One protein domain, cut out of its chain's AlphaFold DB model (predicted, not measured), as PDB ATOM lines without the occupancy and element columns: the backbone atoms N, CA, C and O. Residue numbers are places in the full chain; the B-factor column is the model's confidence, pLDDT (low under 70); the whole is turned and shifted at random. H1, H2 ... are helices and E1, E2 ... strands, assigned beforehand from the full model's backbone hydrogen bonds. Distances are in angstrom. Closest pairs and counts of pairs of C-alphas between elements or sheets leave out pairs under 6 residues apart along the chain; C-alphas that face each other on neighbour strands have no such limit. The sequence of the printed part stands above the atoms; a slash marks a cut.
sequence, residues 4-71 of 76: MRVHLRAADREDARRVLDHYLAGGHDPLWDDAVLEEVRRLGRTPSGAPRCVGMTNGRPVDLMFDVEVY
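This is residues 4 to 71 of the 76 residues of an uncharacterized protein of Saccharomonospora sp. CUA-673 (UniProt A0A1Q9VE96). A small antiparallel sheet of three strands has two helices over one of its faces, with the other face bare. H1 covers the E2 side of the sheet and H2 runs across it, the two helices not meeting each other, while the last strand, E3, lies in the middle of the sheet. The printed part has 68 residues, with two named helices and three named strands in the order E1, H1, H2, E2, E3 along it; the sheet's order is E1, E3, E2, and the class is mixed, helices and strands. The whole is compact, with a radius of gyration of the C-alphas of 11.3 A, and its C-alphas span 32 by 25 by 17 A.

E1, residues 4 to 9, is an edge strand and the antiparallel neighbour of E3, residues 63 to 69, at 153 degrees between their directions; N 4 and O 68 are 2.8 A apart and N 66 and O 6 are 2.9 A apart, both within hydrogen-bond range. H1, residues 13 to 24, is on the sheet at a height over the sheet of 8.5 A. It touches E2, residues 52 to 56, where the closest C-alphas, those of Tyr 23 and Cys 53, are 5.9 A apart. On the local plane H1 and E2 stand at 31 degrees, only just slantwise to the strands. H1 only just touches E3, with 3 pairs of C-alphas within 8 A, the closest being those of Ala 16 and Leu 64 at 6.3 A. H2, residues 30 to 42, is on the same face as H1, at a height over the sheet of 9.3 A, and the two helices are apart. On the local plane H2 and E1 stand at 63 degrees, only just across the strands. H2 touches E1, with the closest C-alphas, those of Val 6 and Val 36, 7.0 A apart. E2, the other edge strand, forms a hairpin with E3, antiparallel at 155 degrees, with N 52 and O 67 within hydrogen-bond range at 2.8 A. E1, H1, H2 and E2 make a split strand-helix-strand unit, two strands running the same way with E3 between them in the sheet, and its crossover is right-handed. With both helices on one face of the sheet, the arrangement has two layers. In H1 and H2 every O i to N i+4 pair is within hydrogen-bond range.

E1 begins at C-alpha 4, (15.997, 26.703, 17.748), and is 16.6 A long from first to last C-alpha. H1 measures 16.2 A and H2 18.0 A; H2 begins at C-alpha 30, (5.252, 11.528, 19.850). E2 measures 11.9 A. E3 measures 19.3 A and ends at C-alpha 69, (9.842, 27.413, 17.204).

The two C-alphas farthest apart, those of Glu 14 and Tyr 71, are 33.0 A from each other. The printed part has no cut. The links E1 to H1 and H1 to H2 are tight, those from H2 to E2 and E2 to E3 are short, and no link is long. The mean pLDDT of the printed part is 92.3, and no printed residue is under 70.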
ATOM      1  N   MET A   4      14.890  27.355  17.083       93.19
ATOM      2  CA  MET A   4      15.997  26.703  17.748       93.19
ATOM      3  C   MET A   4      16.224  25.331  17.132       93.19
ATOM      4  O   MET A   4      15.289  24.540  17.018       93.19
ATOM      5  N   ARG A   5      17.477  25.051  16.779       95.25
ATOM      6  CA  ARG A   5      17.893  23.738  16.305       95.25
ATOM      7  C   ARG A   5      18.415  22.894  17.457       95.25
ATOM      8  O   ARG A   5      19.324  23.328  18.163       95.25
ATOM      9  N   VAL A   6      17.884  21.687  17.601       94.81
ATOM     10  CA  VAL A   6      18.400  20.666  18.518       94.81
ATOM     11  C   VAL A   6      18.843  19.427  17.755       94.81
ATOM     12  O   VAL A   6      18.408  19.169  16.631       94.81
ATOM     13  N   HIS A   7      19.753  18.682  18.371       94.81
ATOM     14  CA  HIS A   7      20.338  17.476  17.813       94.81
ATOM     15  C   HIS A   7      20.053  16.332  18.774       94.81
ATOM     16  O   HIS A   7      20.484  16.385  19.925       94.81
ATOM     17  N   LEU A   8      19.332  15.319  18.306       94.19
ATOM     18  CA  LEU A   8      19.046  14.127  19.089       94.19
ATOM     19  C   LEU A   8      19.723  12.922  18.460       94.19
ATOM     20  O   LEU A   8      19.603  12.673  17.262       94.19
ATOM     21  N   ARG A   9      20.424  12.158  19.290       92.75
ATOM     22  CA  ARG A   9      21.136  10.969  18.847       92.75
ATOM     23  C   ARG A   9      20.149   9.867  18.479       92.75
ATOM     24  O   ARG A   9      19.345   9.461  19.313       92.75
ATOM     25  N   ALA A  10      20.259   9.353  17.260       88.31
ATOM     26  CA  ALA A  10      19.536   8.156  16.849       88.31
ATOM     27  C   ALA A  10      20.299   6.891  17.260       88.31
ATOM     28  O   ALA A  10      21.518   6.917  17.482       88.31
ATOM     29  N   ALA A  11      19.575   5.775  17.370       87.62
ATOM     30  CA  ALA A  11      20.171   4.485  17.708       87.62
ATOM     31  C   ALA A  11      21.175   4.049  16.629       87.62
ATOM     32  O   ALA A  11      22.307   3.654  16.926       87.62
ATOM     33  N   ASP A  12      20.773   4.199  15.371       89.00
ATOM     34  CA  ASP A  12      21.524   3.808  14.193       89.00
ATOM     35  C   ASP A  12      21.056   4.596  12.955       89.00
ATOM     36  O   ASP A  12      20.133   5.411  12.999       89.00
ATOM     37  N   ARG A  13      21.750   4.398  11.830       88.94
ATOM     38  CA  ARG A  13      21.494   5.151  10.596       88.94
ATOM     39  C   ARG A  13      20.167   4.776   9.941       88.94
ATOM     40  O   ARG A  13      19.582   5.628   9.272       88.94
ATOM     41  N   GLU A  14      19.726   3.530  10.076       91.31
ATOM     42  CA  GLU A  14      18.463   3.083   9.491       91.31
ATOM     43  C   GLU A  14      17.291   3.677  10.273       91.31
ATOM     44  O   GLU A  14      16.376   4.225   9.657       91.31
ATOM     45  N   ASP A  15      17.383   3.684  11.605       90.19
ATOM     46  CA  ASP A  15      16.441   4.381  12.484       90.19
ATOM     47  C   ASP A  15      16.360   5.881  12.159       90.19
ATOM     48  O   ASP A  15      15.287   6.387  11.826       90.19
ATOM     49  N   ALA A  16      17.504   6.576  12.103       91.94
ATOM     50  CA  ALA A  16      17.540   7.992  11.735       91.94
ATOM     51  C   ALA A  16      16.875   8.252  10.375       91.94
ATOM     52  O   ALA A  16      16.100   9.194  10.206       91.94
ATOM     53  N   ARG A  17      17.148   7.397   9.383       92.75
ATOM     54  CA  ARG A  17      16.564   7.544   8.049       92.75
ATOM     55  C   ARG A  17      15.053   7.338   8.068       92.75
ATOM     56  O   ARG A  17      14.357   8.095   7.395       92.75
ATOM     57  N   ARG A  18      14.561   6.352   8.821       92.75
ATOM     58  CA  ARG A  18      13.129   6.067   8.976       92.75
ATOM     59  C   ARG A  18      12.396   7.232   9.626       92.75
ATOM     60  O   ARG A  18      11.351   7.637   9.126       92.75
ATOM     61  N   VAL A  19      12.947   7.777  10.707       93.00
ATOM     62  CA  VAL A  19      12.365   8.932  11.398       93.00
ATOM     63  C   VAL A  19      12.347  10.135  10.461       93.00
ATOM     64  O   VAL A  19      11.297  10.735  10.260       93.00
ATOM     65  N   LEU A  20      13.467  10.439   9.802       93.69
ATOM     66  CA  LEU A  20      13.532  11.541   8.846       93.69
ATOM     67  C   LEU A  20      12.476  11.411   7.737       93.69
ATOM     68  O   LEU A  20      11.798  12.384   7.430       93.69
ATOM     69  N   ASP A  21      12.323  10.226   7.142       94.12
ATOM     70  CA  ASP A  21      11.335   9.986   6.082       94.12
ATOM     71  C   ASP A  21       9.892  10.166   6.585       94.12
ATOM     72  O   ASP A  21       9.089  10.835   5.936       94.12
ATOM     73  N   HIS A  22       9.595   9.670   7.793       94.25
ATOM     74  CA  HIS A  22       8.291   9.834   8.444       94.25
ATOM     75  C   HIS A  22       7.928  11.309   8.645       94.25
ATOM     76  O   HIS A  22       6.831  11.730   8.279       94.25
ATOM     77  N   TYR A  23       8.865  12.115   9.146       93.69
ATOM     78  CA  TYR A  23       8.654  13.555   9.325       93.69
ATOM     79  C   TYR A  23       8.551  14.309   7.989       93.69
ATOM     80  O   TYR A  23       7.744  15.231   7.861       93.69
ATOM     81  N   LEU A  24       9.319  13.912   6.967       91.12
ATOM     82  CA  LEU A  24       9.225  14.500   5.623       91.12
ATOM     83  C   LEU A  24       7.885  14.198   4.939       91.12
ATOM     84  O   LEU A  24       7.391  15.028   4.178       91.12
ATOM     85  N   ALA A  25       7.275  13.050   5.236       93.56
ATOM     86  CA  ALA A  25       5.934  12.696   4.776       93.56
ATOM     87  C   ALA A  25       4.808  13.461   5.508       93.56
ATOM     88  O   ALA A  25       3.632  13.258   5.205       93.56
ATOM     89  N   GLY A  26       5.144  14.339   6.463       91.19
ATOM     90  CA  GLY A  26       4.182  15.051   7.310       91.19
ATOM     91  C   GLY A  26       3.682  14.229   8.501       91.19
ATOM     92  O   GLY A  26       2.741  14.640   9.178       91.19
ATOM     93  N   GLY A  27       4.293  13.068   8.748       91.19
ATOM     94  CA  GLY A  27       4.086  12.293   9.960       91.19
ATOM     95  C   GLY A  27       4.749  12.957  11.165       91.19
ATOM     96  O   GLY A  27       5.699  13.723  11.040       91.19
ATOM     97  N   HIS A  28       4.240  12.634  12.345       90.12
ATOM     98  CA  HIS A  28       4.837  13.009  13.621       90.12
ATOM     99  C   HIS A  28       5.022  11.757  14.467       90.12
ATOM    100  O   HIS A  28       4.249  10.800  14.345       90.12
ATOM    101  N   ASP A  29       6.064  11.754  15.290       91.38
ATOM    102  CA  ASP A  29       6.320  10.681  16.239       91.38
ATOM    103  C   ASP A  29       6.344  11.272  17.656       91.38
ATOM    104  O   ASP A  29       7.258  12.040  17.961       91.38
ATOM    105  N   PRO A  30       5.371  10.931  18.522       91.88
ATOM    106  CA  PRO A  30       5.252  11.528  19.850       91.88
ATOM    107  C   PRO A  30       6.477  11.331  20.747       91.88
ATOM    108  O   PRO A  30       6.738  12.179  21.595       91.88
ATOM    109  N   LEU A  31       7.215  10.227  20.582       92.12
ATOM    110  CA  LEU A  31       8.406   9.948  21.383       92.12
ATOM    111  C   LEU A  31       9.535  10.909  21.001       92.12
ATOM    112  O   LEU A  31      10.184  11.489  21.870       92.12
ATOM    113  N   TRP A  32       9.743  11.101  19.699       93.62
ATOM    114  CA  TRP A  32      10.708  12.073  19.196       93.62
ATOM    115  C   TRP A  32      10.279  13.510  19.485       93.62
ATOM    116  O   TRP A  32      11.117  14.317  19.881       93.62
ATOM    117  N   ASP A  33       8.991  13.821  19.334       94.56
ATOM    118  CA  ASP A  33       8.472  15.156  19.612       94.56
ATOM    119  C   ASP A  33       8.716  15.540  21.079       94.56
ATOM    120  O   ASP A  33       9.263  16.609  21.352       94.56
ATOM    121  N   ASP A  34       8.379  14.660  22.025       95.00
ATOM    122  CA  ASP A  34       8.590  14.927  23.449       95.00
ATOM    123  C   ASP A  34      10.081  15.071  23.785       95.00
ATOM    124  O   ASP A  34      10.469  16.068  24.393       95.00
ATOM    125  N   ALA A  35      10.937  14.177  23.274       95.25
ATOM    126  CA  ALA A  35      12.385  14.254  23.477       95.25
ATOM    127  C   ALA A  35      12.983  15.575  22.962       95.25
ATOM    128  O   ALA A  35      13.847  16.176  23.606       95.25
ATOM    129  N   VAL A  36      12.510  16.065  21.811       95.62
ATOM    130  CA  VAL A  36      12.929  17.360  21.266       95.62
ATOM    131  C   VAL A  36      12.473  18.504  22.174       95.62
ATOM    132  O   VAL A  36      13.253  19.415  22.465       95.62
ATOM    133  N   LEU A  37      11.222  18.478  22.635       95.06
ATOM    134  CA  LEU A  37      10.671  19.518  23.502       95.06
ATOM    135  C   LEU A  37      11.354  19.542  24.875       95.06
ATOM    136  O   LEU A  37      11.608  20.624  25.411       95.06
ATOM    137  N   GLU A  38      11.675  18.380  25.440       95.50
ATOM    138  CA  GLU A  38      12.467  18.260  26.663       95.50
ATOM    139  C   GLU A  38      13.874  18.833  26.485       95.50
ATOM    140  O   GLU A  38      14.328  19.598  27.336       95.50
ATOM    141  N   GLU A  39      14.536  18.551  25.364       95.31
ATOM    142  CA  GLU A  39      15.862  19.091  25.057       95.31
ATOM    143  C   GLU A  39      15.839  20.628  24.939       95.31
ATOM    144  O   GLU A  39      16.656  21.332  25.535       95.31
ATOM    145  N   VAL A  40      14.828  21.190  24.270       94.81
ATOM    146  CA  VAL A  40      14.621  22.650  24.210       94.81
ATOM    147  C   VAL A  40      14.438  23.250  25.612       94.81
ATOM    148  O   VAL A  40      15.052  24.273  25.929       94.81
ATOM    149  N   ARG A  41      13.639  22.607  26.476       93.50
ATOM    150  CA  ARG A  41      13.448  23.041  27.872       93.50
ATOM    151  C   ARG A  41      14.741  22.937  28.678       93.50
ATOM    152  O   ARG A  41      15.057  23.860  29.427       93.50
ATOM    153  N   ARG A  42      15.513  21.858  28.504       93.44
ATOM    154  CA  ARG A  42      16.816  21.649  29.157       93.44
ATOM    155  C   ARG A  42      17.816  22.741  28.788       93.44
ATOM    156  O   ARG A  42      18.611  23.154  29.628       93.44
ATOM    157  N   LEU A  43      17.743  23.243  27.560       91.75
ATOM    158  CA  LEU A  43      18.558  24.352  27.065       91.75
ATOM    159  C   LEU A  43      18.021  25.740  27.477       91.75
ATOM    160  O   LEU A  43      18.542  26.760  27.029       91.75
ATOM    161  N   GLY A  44      17.005  25.795  28.347       92.25
ATOM    162  CA  GLY A  44      16.484  27.034  28.928       92.25
ATOM    163  C   GLY A  44      15.567  27.823  27.993       92.25
ATOM    164  O   GLY A  44      15.425  29.036  28.145       92.25
ATOM    165  N   ARG A  45      14.965  27.168  26.996       92.19
ATOM    166  CA  ARG A  45      14.035  27.793  26.048       92.19
ATOM    167  C   ARG A  45      12.630  27.236  26.226       92.19
ATOM    168  O   ARG A  45      12.437  26.097  26.639       92.19
ATOM    169  N   THR A  46      11.624  28.046  25.904       92.81
ATOM    170  CA  THR A  46      10.225  27.608  25.925       92.81
ATOM    171  C   THR A  46       9.778  27.299  24.498       92.81
ATOM    172  O   THR A  46       9.730  28.224  23.682       92.81
ATOM    173  N   PRO A  47       9.453  26.036  24.168       93.31
ATOM    174  CA  PRO A  47       8.921  25.700  22.857       93.31
ATOM    175  C   PRO A  47       7.536  26.329  22.660       93.31
ATOM    176  O   PRO A  47       6.731  26.414  23.586       93.31
ATOM    177  N   SER A  48       7.279  26.781  21.440       92.88
ATOM    178  CA  SER A  48       6.056  27.469  21.007       92.88
ATOM    179  C   SER A  48       5.346  26.767  19.846       92.88
ATOM    180  O   SER A  48       4.219  27.128  19.520       92.88
ATOM    181  N   GLY A  49       5.978  25.756  19.247       89.44
ATOM    182  CA  GLY A  49       5.437  24.986  18.131       89.44
ATOM    183  C   GLY A  49       5.918  23.537  18.138       89.44
ATOM    184  O   GLY A  49       6.701  23.134  19.001       89.44
ATOM    185  N   ALA A  50       5.432  22.765  17.166       90.81
ATOM    186  CA  ALA A  50       5.825  21.373  16.990       90.81
ATOM    187  C   ALA A  50       7.254  21.260  16.419       90.81
ATOM    188  O   ALA A  50       7.652  22.096  15.597       90.81
ATOM    189  N   PRO A  51       8.016  20.230  16.814       94.19
ATOM    190  CA  PRO A  51       9.293  19.899  16.199       94.19
ATOM    191  C   PRO A  51       9.175  19.606  14.706       94.19
ATOM    192  O   PRO A  51       8.222  18.987  14.239       94.19
ATOM    193  N   ARG A  52      10.180  20.030  13.942       93.56
ATOM    194  CA  ARG A  52      10.302  19.726  12.516       93.56
ATOM    195  C   ARG A  52      11.638  19.057  12.277       93.56
ATOM    196  O   ARG A  52      12.676  19.676  12.489       93.56
ATOM    197  N   CYS A  53      11.630  17.805  11.829       93.94
ATOM    198  CA  CYS A  53      12.866  17.140  11.437       93.94
ATOM    199  C   CYS A  53      13.392  17.771  10.142       93.94
ATOM    200  O   CYS A  53      12.706  17.772   9.120       93.94
ATOM    201  N   VAL A  54      14.599  18.329  10.189       94.12
ATOM    202  CA  VAL A  54      15.223  19.039   9.058       94.12
ATOM    203  C   VAL A  54      16.381  18.270   8.439       94.12
ATOM    204  O   VAL A  54      16.897  18.663   7.394       94.12
ATOM    205  N   GLY A  55      16.795  17.164   9.055       93.88
ATOM    206  CA  GLY A  55      17.828  16.303   8.503       93.88
ATOM    207  C   GLY A  55      18.450  15.374   9.529       93.88
ATOM    208  O   GLY A  55      17.989  15.251  10.659       93.88
ATOM    209  N   MET A  56      19.537  14.736   9.113       93.62
ATOM    210  CA  MET A  56      20.380  13.908   9.967       93.62
ATOM    211  C   MET A  56      21.852  14.142   9.627       93.62
ATOM    212  O   MET A  56      22.189  14.502   8.494       93.62
ATOM    213  N   THR A  57      22.740  13.932  10.591       90.88
ATOM    214  CA  THR A  57      24.185  14.017  10.377       90.88
ATOM    215  C   THR A  57      24.695  12.776   9.634       90.88
ATOM    216  O   THR A  57      24.150  11.681   9.743       90.88
ATOM    217  N   ASN A  58      25.778  12.924   8.866       83.88
ATOM    218  CA  ASN A  58      26.474  11.789   8.234       83.88
ATOM    219  C   ASN A  58      27.523  11.137   9.165       83.88
ATOM    220  O   ASN A  58      28.298  10.290   8.722       83.88
ATOM    221  N   GLY A  59      27.593  11.577  10.427       79.00
ATOM    222  CA  GLY A  59      28.592  11.151  11.405       79.00
ATOM    223  C   GLY A  59      28.325   9.773  12.013       79.00
ATOM    224  O   GLY A  59      27.317   9.118  11.743       79.00
ATOM    225  N   ARG A  60      29.267   9.324  12.851       79.25
ATOM    226  CA  ARG A  60      29.086   8.196  13.774       79.25
ATOM    227  C   ARG A  60      29.452   8.681  15.183       79.25
ATOM    228  O   ARG A  60      30.639   8.887  15.429       79.25
ATOM    229  N   PRO A  61      28.480   8.866  16.094       81.31
ATOM    230  CA  PRO A  61      27.055   8.538  15.961       81.31
ATOM    231  C   PRO A  61      26.290   9.433  14.970       81.31
ATOM    232  O   PRO A  61      26.775  10.494  14.587       81.31
ATOM    233  N   VAL A  62      25.126   8.949  14.529       91.44
ATOM    234  CA  VAL A  62      24.177   9.707  13.705       91.44
ATOM    235  C   VAL A  62      23.219  10.468  14.617       91.44
ATOM    236  O   VAL A  62      22.681   9.909  15.572       91.44
ATOM    237  N   ASP A  63      22.998  11.738  14.305       93.44
ATOM    238  CA  ASP A  63      22.082  12.608  15.034       93.44
ATOM    239  C   ASP A  63      21.009  13.116  14.080       93.44
ATOM    240  O   ASP A  63      21.312  13.528  12.959       93.44
ATOM    241  N   LEU A  64      19.761  13.113  14.529       94.19
ATOM    242  CA  LEU A  64      18.654  13.790  13.877       94.19
ATOM    243  C   LEU A  64      18.636  15.258  14.288       94.19
ATOM    244  O   LEU A  64      18.824  15.605  15.455       94.19
ATOM    245  N   MET A  65      18.405  16.124  13.310       95.50
ATOM    246  CA  MET A  65      18.323  17.564  13.491       95.50
ATOM    247  C   MET A  65      16.859  17.975  13.485       95.50
ATOM    248  O   MET A  65      16.147  17.717  12.511       95.50
ATOM    249  N   PHE A  66      16.435  18.660  14.539       96.19
ATOM    250  CA  PHE A  66      15.080  19.176  14.665       96.19
ATOM    251  C   PHE A  66      15.099  20.684  14.857       96.19
ATOM    252  O   PHE A  66      15.842  21.198  15.690       96.19
ATOM    253  N   ASP A  67      14.256  21.376  14.103       95.50
ATOM    254  CA  ASP A  67      13.969  22.790  14.289       95.50
ATOM    255  C   ASP A  67      12.657  22.940  15.063       95.50
ATOM    256  O   ASP A  67      11.637  22.345  14.713       95.50
ATOM    257  N   VAL A  68      12.683  23.746  16.122       95.00
ATOM    258  CA  VAL A  68      11.532  24.025  16.987       95.00
ATOM    259  C   VAL A  68      11.364  25.527  17.096       95.00
ATOM    260  O   VAL A  68      12.318  26.255  17.375       95.00
ATOM    261  N   GLU A  69      10.148  26.018  16.900       94.38
ATOM    262  CA  GLU A  69       9.842  27.413  17.204       94.38
ATOM    263  C   GLU A  69       9.848  27.620  18.716       94.38
ATOM    264  O   GLU A  69       9.133  26.929  19.440       94.38
ATOM    265  N   VAL A  70      10.601  28.601  19.204       94.19
ATOM    266  CA  VAL A  70      10.666  28.959  20.625       94.19
ATOM    267  C   VAL A  70      10.143  30.372  20.844       94.19
ATOM    268  O   VAL A  70      10.171  31.212  19.944       94.19
ATOM    269  N   TYR A  71       9.661  30.657  22.051       90.00
ATOM    270  CA  TYR A  71       9.347  32.031  22.430       90.00
ATOM    271  C   TYR A  71      10.624  32.877  22.428       90.00
ATOM    272  O   TYR A  71      11.679  32.434  22.886       90.00
TER     273      TYR A  71